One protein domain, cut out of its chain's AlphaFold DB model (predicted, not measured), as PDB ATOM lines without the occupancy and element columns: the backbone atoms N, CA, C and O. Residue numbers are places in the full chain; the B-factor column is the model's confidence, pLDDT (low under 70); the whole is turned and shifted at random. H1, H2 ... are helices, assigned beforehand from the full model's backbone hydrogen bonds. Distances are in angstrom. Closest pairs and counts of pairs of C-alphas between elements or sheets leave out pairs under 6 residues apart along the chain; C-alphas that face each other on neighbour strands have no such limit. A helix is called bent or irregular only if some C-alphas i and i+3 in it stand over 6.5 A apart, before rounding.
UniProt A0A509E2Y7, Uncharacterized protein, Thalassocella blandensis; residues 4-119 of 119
ATOM      1  N   LYS A   4     236.155 231.916 170.167       89.12
ATOM      2  CA  LYS A   4     235.314 231.165 171.107       89.12
ATOM      3  C   LYS A   4     234.979 229.765 170.580       89.12
ATOM      4  O   LYS A   4     235.075 228.811 171.329       89.12
ATOM      5  N   ASP A   5     234.696 229.643 169.282       89.94
ATOM      6  CA  ASP A   5     234.352 228.367 168.651       89.94
ATOM      7  C   ASP A   5     235.598 227.467 168.601       89.94
ATOM      8  O   ASP A   5     235.511 226.277 168.881       89.94
ATOM      9  N   VAL A   6     236.781 228.055 168.357       88.69
ATOM     10  CA  VAL A   6     238.078 227.363 168.482       88.69
ATOM     11  C   VAL A   6     238.301 226.840 169.896       88.69
ATOM     12  O   VAL A   6     239.019 225.868 170.032       88.69
ATOM     13  N   LEU A   7     237.710 227.428 170.941       88.56
ATOM     14  CA  LEU A   7     237.842 226.991 172.338       88.56
ATOM     15  C   LEU A   7     236.671 226.125 172.835       88.56
ATOM     16  O   LEU A   7     236.815 225.470 173.856       88.56
ATOM     17  N   SER A   8     235.553 226.041 172.109       86.75
ATOM     18  CA  SER A   8     234.356 225.323 172.574       86.75
ATOM     19  C   SER A   8     233.880 224.186 171.667       86.75
ATOM     20  O   SER A   8     233.100 223.355 172.121       86.75
ATOM     21  N   ALA A   9     234.289 224.146 170.395       88.31
ATOM     22  CA  ALA A   9     233.870 223.103 169.456       88.31
ATOM     23  C   ALA A   9     234.574 221.759 169.720       88.31
ATOM     24  O   ALA A   9     235.587 221.697 170.429       88.31
ATOM     25  N   ALA A  10     234.030 220.686 169.138       88.56
ATOM     26  CA  ALA A  10     234.596 219.347 169.238       88.56
ATOM     27  C   ALA A  10     235.952 219.264 168.519       88.56
ATOM     28  O   ALA A  10     236.157 219.891 167.479       88.56
ATOM     29  N   GLU A  11     236.872 218.455 169.046       85.31
ATOM     30  CA  GLU A  11     238.245 218.363 168.534       85.31
ATOM     31  C   GLU A  11     238.334 218.075 167.020       85.31
ATOM     32  O   GLU A  11     239.073 218.785 166.335       85.31
ATOM     33  N   PRO A  12     237.550 217.142 166.435       88.00
ATOM     34  CA  PRO A  12     237.602 216.891 164.993       88.00
ATOM     35  C   PRO A  12     237.219 218.117 164.152       88.00
ATOM     36  O   PRO A  12     237.828 218.374 163.113       88.00
ATOM     37  N   GLU A  13     236.239 218.896 164.613       91.19
ATOM     38  CA  GLU A  13     235.766 220.103 163.932       91.19
ATOM     39  C   GLU A  13     236.803 221.222 164.010       91.19
ATOM     40  O   GLU A  13     237.071 221.899 163.014       91.19
ATOM     41  N   VAL A  14     237.424 221.393 165.183       90.25
ATOM     42  CA  VAL A  14     238.493 222.375 165.394       90.25
ATOM     43  C   VAL A  14     239.688 222.035 164.514       90.25
ATOM     44  O   VAL A  14     240.158 222.895 163.773       90.25
ATOM     45  N   VAL A  15     240.150 220.782 164.521       88.00
ATOM     46  CA  VAL A  15     241.300 220.350 163.716       88.00
ATOM     47  C   VAL A  15     241.033 220.531 162.222       88.00
ATOM     48  O   VAL A  15     241.896 221.052 161.512       88.00
ATOM     49  N   ALA A  16     239.849 220.143 161.736       90.94
ATOM     50  CA  ALA A  16     239.468 220.350 160.341       90.94
ATOM     51  C   ALA A  16     239.460 221.843 159.979       90.94
ATOM     52  O   ALA A  16     240.060 222.243 158.983       90.94
ATOM     53  N   ALA A  17     238.868 222.690 160.826       93.69
ATOM     54  CA  ALA A  17     238.829 224.127 160.592       93.69
ATOM     55  C   ALA A  17     240.230 224.764 160.601       93.69
ATOM     56  O   ALA A  17     240.546 225.553 159.711       93.69
ATOM     57  N   LEU A  18     241.089 224.415 161.566       93.62
ATOM     58  CA  LEU A  18     242.452 224.948 161.680       93.62
ATOM     59  C   LEU A  18     243.315 224.606 160.454       93.62
ATOM     60  O   LEU A  18     244.123 225.431 160.020       93.62
ATOM     61  N   LYS A  19     243.133 223.419 159.859       90.75
ATOM     62  CA  LYS A  19     243.845 222.999 158.639       90.75
ATOM     63  C   LYS A  19     243.499 223.840 157.408       90.75
ATOM     64  O   LYS A  19     244.366 224.029 156.559       90.75
ATOM     65  N   GLU A  20     242.325 224.455 157.352       93.56
ATOM     66  CA  GLU A  20     241.909 225.289 156.213       93.56
ATOM     67  C   GLU A  20     242.169 226.793 156.424       93.56
ATOM     68  O   GLU A  20     242.153 227.587 155.481       93.56
ATOM     69  N   MET A  21     242.446 227.228 157.658       94.94
ATOM     70  CA  MET A  21     242.648 228.647 157.980       94.94
ATOM     71  C   MET A  21     243.915 229.225 157.355       94.94
ATOM     72  O   MET A  21     244.959 228.589 157.356       94.94
ATOM     73  N   LYS A  22     243.882 230.476 156.885       94.50
ATOM     74  CA  LYS A  22     245.087 231.170 156.396       94.50
ATOM     75  C   LYS A  22     246.004 231.551 157.563       94.50
ATOM     76  O   LYS A  22     245.546 231.700 158.692       94.50
ATOM     77  N   ILE A  23     247.288 231.806 157.277       94.62
ATOM     78  CA  ILE A  23     248.284 232.230 158.288       94.62
ATOM     79  C   ILE A  23     247.744 233.383 159.149       94.62
ATOM     80  O   ILE A  23     247.730 233.266 160.366       94.62
ATOM     81  N   LYS A  24     247.204 234.442 158.530       94.75
ATOM     82  CA  LYS A  24     246.662 235.609 159.254       94.75
ATOM     83  C   LYS A  24     245.529 235.254 160.228       94.75
ATOM     84  O   LYS A  24     245.392 235.882 161.274       94.75
ATOM     85  N   ASP A  25     244.698 234.274 159.881       95.94
ATOM     86  CA  ASP A  25     243.607 233.828 160.749       95.94
ATOM     87  C   ASP A  25     244.149 233.039 161.942       95.94
ATOM     88  O   ASP A  25     243.733 233.288 163.073       95.94
ATOM     89  N   LEU A  26     245.113 232.149 161.696       96.31
ATOM     90  CA  LEU A  26     245.813 231.396 162.736       96.31
ATOM     91  C   LEU A  26     246.546 232.329 163.715       96.31
ATOM     92  O   LEU A  26     246.399 232.167 164.923       96.31
ATOM     93  N   GLU A  27     247.253 233.350 163.215       96.25
ATOM     94  CA  GLU A  27     247.933 234.366 164.039       96.25
ATOM     95  C   GLU A  27     246.936 235.104 164.935       96.25
ATOM     96  O   GLU A  27     247.135 235.209 166.144       96.25
ATOM     97  N   ARG A  28     245.807 235.540 164.365       96.25
ATOM     98  CA  ARG A  28     244.743 236.213 165.117       96.25
ATOM     99  C   ARG A  28     244.158 235.323 166.215       96.25
ATOM    100  O   ARG A  28     243.808 235.825 167.283       96.25
ATOM    101  N   HIS A  29     243.982 234.027 165.961       95.38
ATOM    102  CA  HIS A  29     243.494 233.099 166.982       95.38
ATOM    103  C   HIS A  29     244.529 232.894 168.088       95.38
ATOM    104  O   HIS A  29     244.164 233.044 169.251       95.38
ATOM    105  N   ALA A  30     245.797 232.652 167.742       94.94
ATOM    106  CA  ALA A  30     246.884 232.522 168.713       94.94
ATOM    107  C   ALA A  30     246.991 233.758 169.616       94.94
ATOM    108  O   ALA A  30     246.947 233.623 170.834       94.94
ATOM    109  N   GLN A  31     247.022 234.959 169.028       95.62
ATOM    110  CA  GLN A  31     247.064 236.233 169.757       95.62
ATOM    111  C   GLN A  31     245.913 236.364 170.755       95.62
ATOM    112  O   GLN A  31     246.129 236.653 171.924       95.62
ATOM    113  N   LYS A  32     244.676 236.112 170.313       93.75
ATOM    114  CA  LYS A  32     243.496 236.239 171.181       93.75
ATOM    115  C   LYS A  32     243.473 235.222 172.317       93.75
ATOM    116  O   LYS A  32     242.950 235.534 173.380       93.75
ATOM    117  N   ILE A  33     243.957 234.004 172.075       92.56
ATOM    118  CA  ILE A  33     244.003 232.966 173.107       92.56
ATOM    119  C   ILE A  33     245.122 233.279 174.107       92.56
ATOM    120  O   ILE A  33     244.878 233.199 175.302       92.56
ATOM    121  N   LEU A  34     246.303 233.703 173.645       92.75
ATOM    122  CA  LEU A  34     247.400 234.116 174.524       92.75
ATOM    123  C   LEU A  34     247.028 235.328 175.384       92.75
ATOM    124  O   LEU A  34     247.229 235.279 176.591       92.75
ATOM    125  N   ALA A  35     246.393 236.351 174.807       91.25
ATOM    126  CA  ALA A  35     245.920 237.516 175.560       91.25
ATOM    127  C   ALA A  35     244.903 237.119 176.645       91.25
ATOM    128  O   ALA A  35     244.943 237.606 177.771       91.25
ATOM    129  N   LYS A  36     244.017 236.159 176.340       88.44
ATOM    130  CA  LYS A  36     243.099 235.570 177.330       88.44
ATOM    131  C   LYS A  36     243.822 234.812 178.453       88.44
ATOM    132  O   LYS A  36     243.247 234.650 179.519       88.44
ATOM    133  N   LEU A  37     245.051 234.364 178.211       88.44
ATOM    134  CA  LEU A  37     245.952 233.742 179.182       88.44
ATOM    135  C   LEU A  37     246.997 234.748 179.711       88.44
ATOM    136  O   LEU A  37     248.083 234.345 180.111       88.44
ATOM    137  N   GLY A  38     246.726 236.055 179.658       88.12
ATOM    138  CA  GLY A  38     247.614 237.084 180.213       88.12
ATOM    139  C   GLY A  38     248.952 237.267 179.484       88.12
ATOM    140  O   GLY A  38     249.860 237.878 180.038       88.12
ATOM    141  N   GLN A  39     249.096 236.744 178.264       91.81
ATOM    142  CA  GLN A  39     250.290 236.903 177.434       91.81
ATOM    143  C   GLN A  39     249.964 237.709 176.169       91.81
ATOM    144  O   GLN A  39     249.448 237.176 175.188       91.81
ATOM    145  N   ASP A  40     250.306 238.996 176.165       91.25
ATOM    146  CA  ASP A  40     250.021 239.898 175.041       91.25
ATOM    147  C   ASP A  40     251.139 239.935 173.981       91.25
ATOM    148  O   ASP A  40     250.929 240.398 172.855       91.25
ATOM    149  N   ASN A  41     252.325 239.406 174.290       93.19
ATOM    150  CA  ASN A  41     253.481 239.408 173.398       93.19
ATOM    151  C   ASN A  41     253.534 238.158 172.507       93.19
ATOM    152  O   ASN A  41     254.415 237.303 172.622       93.19
ATOM    153  N   TYR A  42     252.595 238.060 171.567       93.94
ATOM    154  CA  TYR A  42     252.565 236.966 170.587       93.94
ATOM    155  C   TYR A  42     253.896 236.785 169.837       93.94
ATOM    156  O   TYR A  42     254.332 235.651 169.619       93.94
ATOM    157  N   ASP A  43     254.549 237.888 169.459       94.06
ATOM    158  CA  ASP A  43     255.789 237.857 168.679       94.06
ATOM    159  C   ASP A  43     256.952 237.236 169.456       94.06
ATOM    160  O   ASP A  43     257.861 236.649 168.866       94.06
ATOM    161  N   GLU A  44     256.967 237.374 170.776       94.94
ATOM    162  CA  GLU A  44     257.934 236.693 171.630       94.94
ATOM    163  C   GLU A  44     257.685 235.184 171.643       94.94
ATOM    164  O   GLU A  44     258.601 234.415 171.351       94.94
ATOM    165  N   VAL A  45     256.434 234.762 171.854       94.81
ATOM    166  CA  VAL A  45     256.066 233.339 171.919       94.81
ATOM    167  C   VAL A  45     256.364 232.621 170.599       94.81
ATOM    168  O   VAL A  45     257.031 231.586 170.592       94.81
ATOM    169  N   ILE A  46     255.939 233.176 169.456       94.00
ATOM    170  CA  ILE A  46     256.205 232.561 168.141       94.00
ATOM    171  C   ILE A  46     257.706 232.491 167.838       94.00
ATOM    172  O   ILE A  46     258.163 231.510 167.250       94.00
ATOM    173  N   ARG A  47     258.498 233.487 168.264       94.25
ATOM    174  CA  ARG A  47     259.960 233.466 168.105       94.25
ATOM    175  C   ARG A  47     260.599 232.369 168.946       94.25
ATOM    176  O   ARG A  47     261.465 231.668 168.423       94.25
ATOM    177  N   SER A  48     260.177 232.195 170.195       94.19
ATOM    178  CA  SER A  48     260.657 231.107 171.054       94.19
ATOM    179  C   SER A  48     260.333 229.739 170.463       94.19
ATOM    180  O   SER A  48     261.222 228.895 170.358       94.19
ATOM    181  N   VAL A  49     259.100 229.548 169.981       92.81
ATOM    182  CA  VAL A  49     258.690 228.303 169.316       92.81
ATOM    183  C   VAL A  49     259.552 228.040 168.081       92.81
ATOM    184  O   VAL A  49     260.107 226.953 167.955       92.81
ATOM    185  N   ILE A  50     259.733 229.030 167.197       91.00
ATOM    186  CA  ILE A  50     260.548 228.872 165.981       91.00
ATOM    187  C   ILE A  50     261.996 228.501 166.318       91.00
ATOM    188  O   ILE A  50     262.558 227.590 165.711       91.00
ATOM    189  N   LYS A  51     262.598 229.181 167.300       90.62
ATOM    190  CA  LYS A  51     263.981 228.929 167.726       90.62
ATOM    191  C   LYS A  51     264.184 227.533 168.308       90.62
ATOM    192  O   LYS A  51     265.291 227.014 168.229       90.62
ATOM    193  N   ALA A  52     263.144 226.931 168.879       87.94
ATOM    194  CA  ALA A  52     263.230 225.607 169.476       87.94
ATOM    195  C   ALA A  52     263.116 224.458 168.461       87.94
ATOM    196  O   ALA A  52     263.569 223.355 168.755       87.94
ATOM    197  N   ILE A  53     262.555 224.692 167.265       84.69
ATOM    198  CA  ILE A  53     262.334 223.642 166.250       84.69
ATOM    199  C   ILE A  53     263.600 222.835 165.926       84.69
ATOM    200  O   ILE A  53     263.500 221.607 165.893       84.69
ATOM    201  N   PRO A  54     264.782 223.448 165.693       83.19
ATOM    202  CA  PRO A  54     265.988 222.684 165.382       83.19
ATOM    203  C   PRO A  54     266.347 221.707 166.506       83.19
ATOM    204  O   PRO A  54     266.619 220.542 166.236       83.19
ATOM    205  N   SER A  55     266.262 222.157 167.760       81.75
ATOM    206  CA  SER A  55     266.551 221.344 168.944       81.75
ATOM    207  C   SER A  55     265.516 220.236 169.155       81.75
ATOM    208  O   SER A  55     265.871 219.121 169.522       81.75
ATOM    209  N   ILE A  56     264.238 220.521 168.882       79.25
ATOM    210  CA  ILE A  56     263.146 219.542 168.957       79.25
ATOM    211  C   ILE A  56     263.352 218.419 167.933       79.25
ATOM    212  O   ILE A  56     263.188 217.252 168.268       79.25
ATOM    213  N   ASN A  57     263.753 218.759 166.706       70.62
ATOM    214  CA  ASN A  57     263.975 217.782 165.636       70.62
ATOM    215  C   ASN A  57     265.259 216.953 165.816       70.62
ATOM    216  O   ASN A  57     265.379 215.888 165.217       70.62
ATOM    217  N   GLN A  58     266.221 217.445 166.601       69.56
ATOM    218  CA  GLN A  58     267.493 216.765 166.879       69.56
ATOM    219  C   GLN A  58     267.452 215.880 168.132       69.56
ATOM    220  O   GLN A  58     268.355 215.071 168.335       69.56
ATOM    221  N   SER A  59     266.438 216.031 168.986       60.47
ATOM    222  CA  SER A  59     266.343 215.274 170.229       60.47
ATOM    223  C   SER A  59     265.864 213.844 169.966       60.47
ATOM    224  O   SER A  59     264.723 213.619 169.575       60.47
ATOM    225  N   SER A  60     266.725 212.861 170.242       52.53
ATOM    226  CA  SER A  60     266.400 211.423 170.244       52.53
ATOM    227  C   SER A  60     265.538 210.999 171.448       52.53
ATOM    228  O   SER A  60     265.261 209.813 171.629       52.53
ATOM    229  N   SER A  61     265.179 211.949 172.319       52.00
ATOM    230  CA  SER A  61     264.356 211.738 173.510       52.00
ATOM    231  C   SER A  61     262.895 211.495 173.130       52.00
ATOM    232  O   SER A  61     262.350 212.157 172.253       52.00
ATOM    233  N   ALA A  62     262.232 210.597 173.858       51.12
ATOM    234  CA  ALA A  62     260.835 210.201 173.666       51.12
ATOM    235  C   ALA A  62     259.788 211.328 173.856       51.12
ATOM    236  O   ALA A  62     258.593 211.079 173.689       51.12
ATOM    237  N   SER A  63     260.193 212.552 174.211       58.31
ATOM    238  CA  SER A  63     259.289 213.706 174.259       58.31
ATOM    239  C   SER A  63     258.888 214.119 172.843       58.31
ATOM    240  O   SER A  63     259.722 214.587 172.067       58.31
ATOM    241  N   SER A  64     257.609 213.960 172.498       73.69
ATOM    242  CA  SER A  64     257.124 214.306 171.162       73.69
ATOM    243  C   SER A  64     257.298 215.812 170.878       73.69
ATOM    244  O   SER A  64     257.177 216.627 171.797       73.69
ATOM    245  N   PRO A  65     257.518 216.224 169.612       76.94
ATOM    246  CA  PRO A  65     257.602 217.639 169.224       76.94
ATOM    247  C   PRO A  65     256.445 218.493 169.746       76.94
ATOM    248  O   PRO A  65     256.604 219.663 170.083       76.94
ATOM    249  N   TYR A  66     255.282 217.861 169.868       81.62
ATOM    250  CA  TYR A  66     254.089 218.427 170.461       81.62
ATOM    251  C   TYR A  66     254.269 218.825 171.935       81.62
ATOM    252  O   TYR A  66     253.971 219.958 172.304       81.62
ATOM    253  N   GLN A  67     254.793 217.925 172.774       84.38
ATOM    254  CA  GLN A  67     255.026 218.201 174.197       84.38
ATOM    255  C   GLN A  67     256.043 219.326 174.397       84.38
ATOM    256  O   GLN A  67     255.854 220.178 175.262       84.38
ATOM    257  N   ALA A  68     257.092 219.363 173.573       87.19
ATOM    258  CA  ALA A  68     258.097 220.418 173.639       87.19
ATOM    259  C   ALA A  68     257.507 221.799 173.302       87.19
ATOM    260  O   ALA A  68     257.766 222.771 174.008       87.19
ATOM    261  N   ILE A  69     256.667 221.885 172.265       90.00
ATOM    262  CA  ILE A  69     255.972 223.129 171.902       90.00
ATOM    263  C   ILE A  69     255.009 223.563 173.010       90.00
ATOM    264  O   ILE A  69     255.004 224.736 173.379       90.00
ATOM    265  N   ASN A  70     254.241 222.628 173.576       90.19
ATOM    266  CA  ASN A  70     253.332 222.913 174.685       90.19
ATOM    267  C   ASN A  70     254.096 223.482 175.897       90.19
ATOM    268  O   ASN A  70     253.715 224.525 176.430       90.19
ATOM    269  N   ALA A  71     255.232 222.875 176.260       90.00
ATOM    270  CA  ALA A  71     256.085 223.342 177.352       90.00
ATOM    271  C   ALA A  71     256.618 224.768 177.122       90.00
ATOM    272  O   ALA A  71     256.594 225.582 178.044       90.00
ATOM    273  N   ILE A  72     257.038 225.096 175.894       91.94
ATOM    274  CA  ILE A  72     257.487 226.451 175.532       91.94
ATOM    275  C   ILE A  72     256.343 227.453 175.668       91.94
ATOM    276  O   ILE A  72     256.515 228.519 176.251       91.94
ATOM    277  N   ILE A  73     255.156 227.124 175.152       91.75
ATOM    278  CA  ILE A  73     253.992 228.008 175.270       91.75
ATOM    279  C   ILE A  73     253.668 228.228 176.750       91.75
ATOM    280  O   ILE A  73     253.511 229.372 177.167       91.75
ATOM    281  N   ARG A  74     253.646 227.161 177.561       90.50
ATOM    282  CA  ARG A  74     253.389 227.241 179.004       90.50
ATOM    283  C   ARG A  74     254.428 228.082 179.743       90.50
ATOM    284  O   ARG A  74     254.033 228.809 180.647       90.50
ATOM    285  N   SER A  75     255.710 228.041 179.369       91.69
ATOM    286  CA  SER A  75     256.747 228.861 180.022       91.69
ATOM    287  C   SER A  75     256.600 230.364 179.772       91.69
ATOM    288  O   SER A  75     257.187 231.156 180.497       91.69
ATOM    289  N   HIS A  76     255.830 230.762 178.755       91.12
ATOM    290  CA  HIS A  76     255.494 232.165 178.499       91.12
ATOM    291  C   HIS A  76     254.224 232.630 179.220       91.12
ATOM    292  O   HIS A  76     253.850 233.797 179.097       91.12
ATOM    293  N   LEU A  77     253.535 231.739 179.928       87.88
ATOM    294  CA  LEU A  77     252.334 232.060 180.685       87.88
ATOM    295  C   LEU A  77     252.679 232.301 182.154       87.88
ATOM    296  O   LEU A  77     253.635 231.723 182.671       87.88
ATOM    297  N   ALA A  78     251.868 233.102 182.843       79.38
ATOM    298  CA  ALA A  78     252.042 233.300 184.276       79.38
ATOM    299  C   ALA A  78     251.851 231.971 185.046       79.38
ATOM    300  O   ALA A  78     251.053 231.100 184.663       79.38
ATOM    301  N   HIS A  79     252.643 231.783 186.105       68.88
ATOM    302  CA  HIS A  79     252.704 230.529 186.868       68.88
ATOM    303  C   HIS A  79     251.399 230.208 187.611       68.88
ATOM    304  O   HIS A  79     251.111 229.041 187.856       68.88
ATOM    305  N   ASP A  80     250.609 231.232 187.910       66.19
ATOM    306  CA  ASP A  80     249.340 231.228 188.639       66.19
ATOM    307  C   ASP A  80     248.106 231.098 187.733       66.19
ATOM    308  O   ASP A  80     246.974 231.126 188.211       66.19
ATOM    309  N   ILE A  81     248.293 230.900 186.422       70.56
ATOM    310  CA  ILE A  81     247.179 230.556 185.532       70.56
ATOM    311  C   ILE A  81     246.755 229.122 185.836       70.56
ATOM    312  O   ILE A  81     247.314 228.162 185.296       70.56
ATOM    313  N   GLU A  82     245.779 229.006 186.729       61.06
ATOM    314  CA  GLU A  82     245.013 227.793 187.020       61.06
ATOM    315  C   GLU A  82     243.630 227.821 186.341       61.06
ATOM    316  O   GLU A  82     242.947 226.799 186.260       61.06
ATOM    317  N   GLU A  83     243.215 228.979 185.814       58.88
ATOM    318  CA  GLU A  83     241.855 229.191 185.325       58.88
ATOM    319  C   GLU A  83     241.585 228.590 183.937       58.88
ATOM    320  O   GLU A  83     242.347 228.727 182.976       58.88
ATOM    321  N   SER A  84     240.416 227.954 183.821       58.69
ATOM    322  CA  SER A  84     239.785 227.656 182.538       58.69
ATOM    323  C   SER A  84     239.357 228.955 181.855       58.69
ATOM    324  O   SER A  84     238.697 229.783 182.483       58.69
ATOM    325  N   LEU A  85     239.628 229.103 180.558       63.44
ATOM    326  CA  LEU A  85     239.076 230.216 179.785       63.44
ATOM    327  C   LEU A  85     237.539 230.132 179.742       63.44
ATOM    328  O   LEU A  85     236.976 229.037 179.643       63.44
ATOM    329  N   GLU A  86     236.873 231.293 179.799       49.66
ATOM    330  CA  GLU A  86     235.408 231.449 179.769       49.66
ATOM    331  C   GLU A  86     234.736 230.445 178.808       49.66
ATOM    332  O   GLU A  86     234.886 230.549 177.587       49.66
ATOM    333  N   GLY A  87     233.984 229.477 179.352       53.84
ATOM    334  CA  GLY A  87     233.233 228.498 178.552       53.84
ATOM    335  C   GLY A  87     233.709 227.036 178.568       53.84
ATOM    336  O   GLY A  87     233.291 226.291 177.686       53.84
ATOM    337  N   LYS A  88     234.452 226.598 179.602       59.66
ATOM    338  CA  LYS A  88     234.686 225.183 180.007       59.66
ATOM    339  C   LYS A  88     235.851 224.413 179.365       59.66
ATOM    340  O   LYS A  88     235.902 223.198 179.546       59.66
ATOM    341  N   LEU A  89     236.792 225.042 178.658       72.38
ATOM    342  CA  LEU A  89     237.971 224.305 178.182       72.38
ATOM    343  C   LEU A  89     239.069 224.308 179.265       72.38
ATOM    344  O   LEU A  89     239.518 225.392 179.649       72.38
ATOM    345  N   PRO A  90     239.520 223.141 179.771       84.62
ATOM    346  CA  PRO A  90     240.641 223.081 180.705       84.62
ATOM    347  C   PRO A  90     241.898 223.727 180.109       84.62
ATOM    348  O   PRO A  90     242.110 223.677 178.893       84.62
ATOM    349  N   LEU A  91     242.767 224.281 180.959       85.50
ATOM    350  CA  LEU A  91     244.019 224.906 180.519       85.50
ATOM    351  C   LEU A  91     244.851 223.966 179.635       85.50
ATOM    352  O   LEU A  91     245.330 224.389 178.588       85.50
ATOM    353  N   GLY A  92     244.951 222.683 180.000       86.06
ATOM    354  CA  GLY A  92     245.656 221.676 179.198       86.06
ATOM    355  C   GLY A  92     245.137 221.596 177.760       86.06
ATOM    356  O   GLY A  92     245.906 221.754 176.821       86.06
ATOM    357  N   GLN A  93     243.818 221.497 177.584       87.38
ATOM    358  CA  GLN A  93     243.198 221.471 176.254       87.38
ATOM    359  C   GLN A  93     243.346 222.809 175.507       87.38
ATOM    360  O   GLN A  93     243.433 222.846 174.281       87.38
ATOM    361  N   THR A  94     243.406 223.932 176.224       89.38
ATOM    362  CA  THR A  94     243.698 225.239 175.613       89.38
ATOM    363  C   THR A  94     245.130 225.289 175.077       89.38
ATOM    364  O   THR A  94     245.354 225.730 173.947       89.38
ATOM    365  N   LEU A  95     246.097 224.806 175.862       90.06
ATOM    366  CA  LEU A  95     247.502 224.691 175.464       90.06
ATOM    367  C   LEU A  95     247.679 223.721 174.295       90.06
ATOM    368  O   LEU A  95     248.482 223.978 173.398       90.06
ATOM    369  N   ASP A  96     246.891 222.651 174.266       89.38
ATOM    370  CA  ASP A  96     246.861 221.693 173.168       89.38
ATOM    371  C   ASP A  96     246.451 222.366 171.851       89.38
ATOM    372  O   ASP A  96     247.166 222.306 170.845       89.38
ATOM    373  N   ARG A  97     245.355 223.131 171.880       90.75
ATOM    374  CA  ARG A  97     244.881 223.896 170.717       90.75
ATOM    375  C   ARG A  97     245.881 224.953 170.274       90.75
ATOM    376  O   ARG A  97     246.120 225.103 169.075       90.75
ATOM    377  N   LEU A  98     246.501 225.659 171.221       92.31
ATOM    378  CA  LEU A  98     247.587 226.589 170.919       92.31
ATOM    379  C   LEU A  98     248.755 225.875 170.234       92.31
ATOM    380  O   LEU A  98     249.223 226.350 169.202       92.31
ATOM    381  N   SER A  99     249.181 224.721 170.743       91.81
ATOM    382  CA  SER A  99     250.293 223.946 170.182       91.81
ATOM    383  C   SER A  99     250.035 223.571 168.722       91.81
ATOM    384  O   SER A  99     250.895 223.788 167.868       91.81
ATOM    385  N   VAL A 100     248.821 223.112 168.401       91.75
ATOM    386  CA  VAL A 100     248.409 222.824 167.018       91.75
ATOM    387  C   VAL A 100     248.451 224.080 166.141       91.75
ATOM    388  O   VAL A 100     248.999 224.042 165.037       91.75
ATOM    389  N   ILE A 101     247.915 225.209 166.621       94.62
ATOM    390  CA  ILE A 101     247.952 226.485 165.889       94.62
ATOM    391  C   ILE A 101     249.402 226.902 165.603       94.62
ATOM    392  O   ILE A 101     249.731 227.243 164.465       94.62
ATOM    393  N   PHE A 102     250.282 226.834 166.603       94.12
ATOM    394  CA  PHE A 102     251.696 227.180 166.474       94.12
ATOM    395  C   PHE A 102     252.437 226.261 165.495       94.12
ATOM    396  O   PHE A 102     253.167 226.756 164.636       94.12
ATOM    397  N   MET A 103     252.196 224.948 165.541       91.12
ATOM    398  CA  MET A 103     252.756 224.000 164.570       91.12
ATOM    399  C   MET A 103     252.325 224.325 163.133       91.12
ATOM    400  O   MET A 103     253.157 224.341 162.222       91.12
ATOM    401  N   LEU A 104     251.043 224.635 162.918       93.31
ATOM    402  CA  LEU A 104     250.529 225.025 161.602       93.31
ATOM    403  C   LEU A 104     251.131 226.350 161.120       93.31
ATOM    404  O   LEU A 104     251.479 226.472 159.945       93.31
ATOM    405  N   LEU A 105     251.270 227.333 162.012       94.44
ATOM    406  CA  LEU A 105     251.890 228.624 161.706       94.44
ATOM    407  C   LEU A 105     253.337 228.457 161.254       94.44
ATOM    408  O   LEU A 105     253.717 228.977 160.205       94.44
ATOM    409  N   VAL A 106     254.119 227.707 162.025       91.31
ATOM    410  CA  VAL A 106     255.512 227.383 161.719       91.31
ATOM    411  C   VAL A 106     255.617 226.690 160.365       91.31
ATOM    412  O   VAL A 106     256.340 227.165 159.489       91.31
ATOM    413  N   SER A 107     254.864 225.602 160.175       90.69
ATOM    414  CA  SER A 107     254.910 224.794 158.955       90.69
ATOM    415  C   SER A 107     254.604 225.637 157.716       90.69
ATOM    416  O   SER A 107     255.361 225.630 156.746       90.69
ATOM    417  N   ARG A 108     253.548 226.455 157.770       92.50
ATOM    418  CA  ARG A 108     253.135 227.296 156.640       92.50
ATOM    419  C   ARG A 108     254.086 228.453 156.375       92.50
ATOM    420  O   ARG A 108     254.323 228.776 155.215       92.50
ATOM    421  N   LYS A 109     254.620 229.097 157.418       90.56
ATOM    422  CA  LYS A 109     255.628 230.159 157.252       90.56
ATOM    423  C   LYS A 109     256.886 229.595 156.595       90.56
ATOM    424  O   LYS A 109     257.392 230.205 155.659       90.56
ATOM    425  N   PHE A 110     257.325 228.412 157.014       88.69
ATOM    426  CA  PHE A 110     258.461 227.720 156.414       88.69
ATOM    427  C   PHE A 110     258.209 227.351 154.944       88.69
ATOM    428  O   PHE A 110     259.006 227.696 154.075       88.69
ATOM    429  N   GLN A 111     257.064 226.731 154.640       89.12
ATOM    430  CA  GLN A 111     256.668 226.407 153.263       89.12
ATOM    431  C   GLN A 111     256.592 227.648 152.371       89.12
ATOM    432  O   GLN A 111     257.031 227.605 151.226       89.12
ATOM    433  N   LYS A 112     256.061 228.761 152.891       89.44
ATOM    434  CA  LYS A 112     255.981 230.027 152.161       89.44
ATOM    435  C   LYS A 112     257.369 230.552 151.786       89.44
ATOM    436  O   LYS A 112     257.569 230.887 150.626       89.44
ATOM    437  N   ILE A 113     258.317 230.553 152.727       88.06
ATOM    438  CA  ILE A 113     259.710 230.957 152.468       88.06
ATOM    439  C   ILE A 113     260.326 230.079 151.368       88.06
ATOM    440  O   ILE A 113     260.906 230.591 150.419       88.06
ATOM    441  N   HIS A 114     260.150 228.758 151.448       83.00
ATOM    442  CA  HIS A 114     260.650 227.842 150.418       83.00
ATOM    443  C   HIS A 114     260.003 228.057 149.046       83.00
ATOM    444  O   HIS A 114     260.688 227.982 148.030       83.00
ATOM    445  N   ALA A 115     258.699 228.328 148.997       85.69
ATOM    446  CA  ALA A 115     257.993 228.598 147.749       85.69
ATOM    447  C   ALA A 115     258.379 229.950 147.127       85.69
ATOM    448  O   ALA A 115     258.344 230.082 145.909       85.69
ATOM    449  N   GLU A 116     258.724 230.947 147.944       77.31
ATOM    450  CA  GLU A 116     259.225 232.250 147.491       77.31
ATOM    451  C   GLU A 116     260.672 232.163 146.986       77.31
ATOM    452  O   GLU A 116     260.999 232.817 146.007       77.31
ATOM    453  N   ASN A 117     261.506 231.307 147.588       64.69
ATOM    454  CA  ASN A 117     262.903 231.106 147.180       64.69
ATOM    455  C   ASN A 117     263.082 230.194 145.948       64.69
ATOM    456  O   ASN A 117     264.168 230.155 145.380       64.69
ATOM    457  N   ASN A 118     262.046 229.443 145.558       55.84
ATOM    458  CA  ASN A 118     262.049 228.531 144.403       55.84
ATOM    459  C   ASN A 118     261.276 229.091 143.186       55.84
ATOM    460  O   ASN A 118     260.904 228.326 142.294       55.84
ATOM    461  N   LYS A 119     260.985 230.396 143.172       49.50
ATOM    462  CA  LYS A 119     260.389 231.131 142.046       49.50
ATOM    463  C   LYS A 119     261.411 232.073 141.431       49.50
ATOM    464  O   LYS A 119     261.327 232.249 140.199       49.50
TER     465      LYS A 119
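This is residues 4 to 119 of the 119 residues of an uncharacterized protein of Thalassocella blandensis (UniProt A0A509E2Y7). One long helix, H6, runs through the middle as a spine; H3 packs alongside it, running opposite ways, and the helical hairpin of H4 and H5 crosses it on one side. The short H1 and H2 lie toward the other side, and the last part of H6, residues 111 to 117, sticks out as an arm with the tail to residue 119. The printed part has 116 residues with six named helices, H1 to H6 in order along the chain, and no named strand; the class is all helix. The whole is compact, with a radius of gyration of the C-alphas of 14.4 A, and spans 45 by 31 by 26 A.

Start at the hub, H6, residues 91 to 117, which touches four other helices. H3, residues 23 to 36, touches residues 98 to 109 of H6 at a shallow tilt of 30 degrees, opposite ways; their closest C-alphas, Ile 23 and Leu 105, are 6.1 A apart. H5, residues 65 to 75, touches residues 95 to 100 of H6 at a steep tilt of 67 degrees, the closest C-alphas being those of Asn 70 and Ser 99, 5.5 A apart. H4, residues 42 to 58, forms a hairpin with H5, closest at the C-alphas of Ile 56 and Pro 65, 5.9 A, with a tilt of 37 degrees, only just steep. H4 only just touches H6, with 3 pairs of C-alphas within 8 A, and is about perpendicular to it at 79 degrees; C-alphas 50 and 106 are closest, at 6.8 A. H1, residues 4 to 8, only just touches H6, with 3 pairs of C-alphas within 8 A; Leu 7 and Thr 94 have the closest C-alphas, 6.9 A apart. H2, residues 11 to 20, is close to H6 but not clearly touching; the closest C-alphas, those of Leu 18 and Ile 101, are 7.1 A apart. H2 and H5 are apart. In H1, H3, H5 and H6 every O i to N i+4 pair is within hydrogen-bond range; in H2 5 of 6 are, in H4 11 of 13.

Find C-alpha 91 at (244.019, 224.906, 180.519); from there H6 runs 38.8 A to C-alpha 117 at (262.903, 231.106, 147.180). H1 begins at C-alpha 4, (235.314, 231.165, 171.107). H4 is 25.4 A long and H3 20.0 A. Look near residue 52 for a kink of 30 degrees in H4, which is only just irregular: C-alphas 51 and 54 are 7.0 A apart.

The C-alphas farthest apart are those of Asp 80 and Lys 119, at 47.9 A. The printed part has no cut; its one long link is residues 76 to 90, between H5 and H6. Mean pLDDT of the printed part is 84.6; residues 58 to 63, 79 to 80, 82 to 88 and 117 to 119 are under 70.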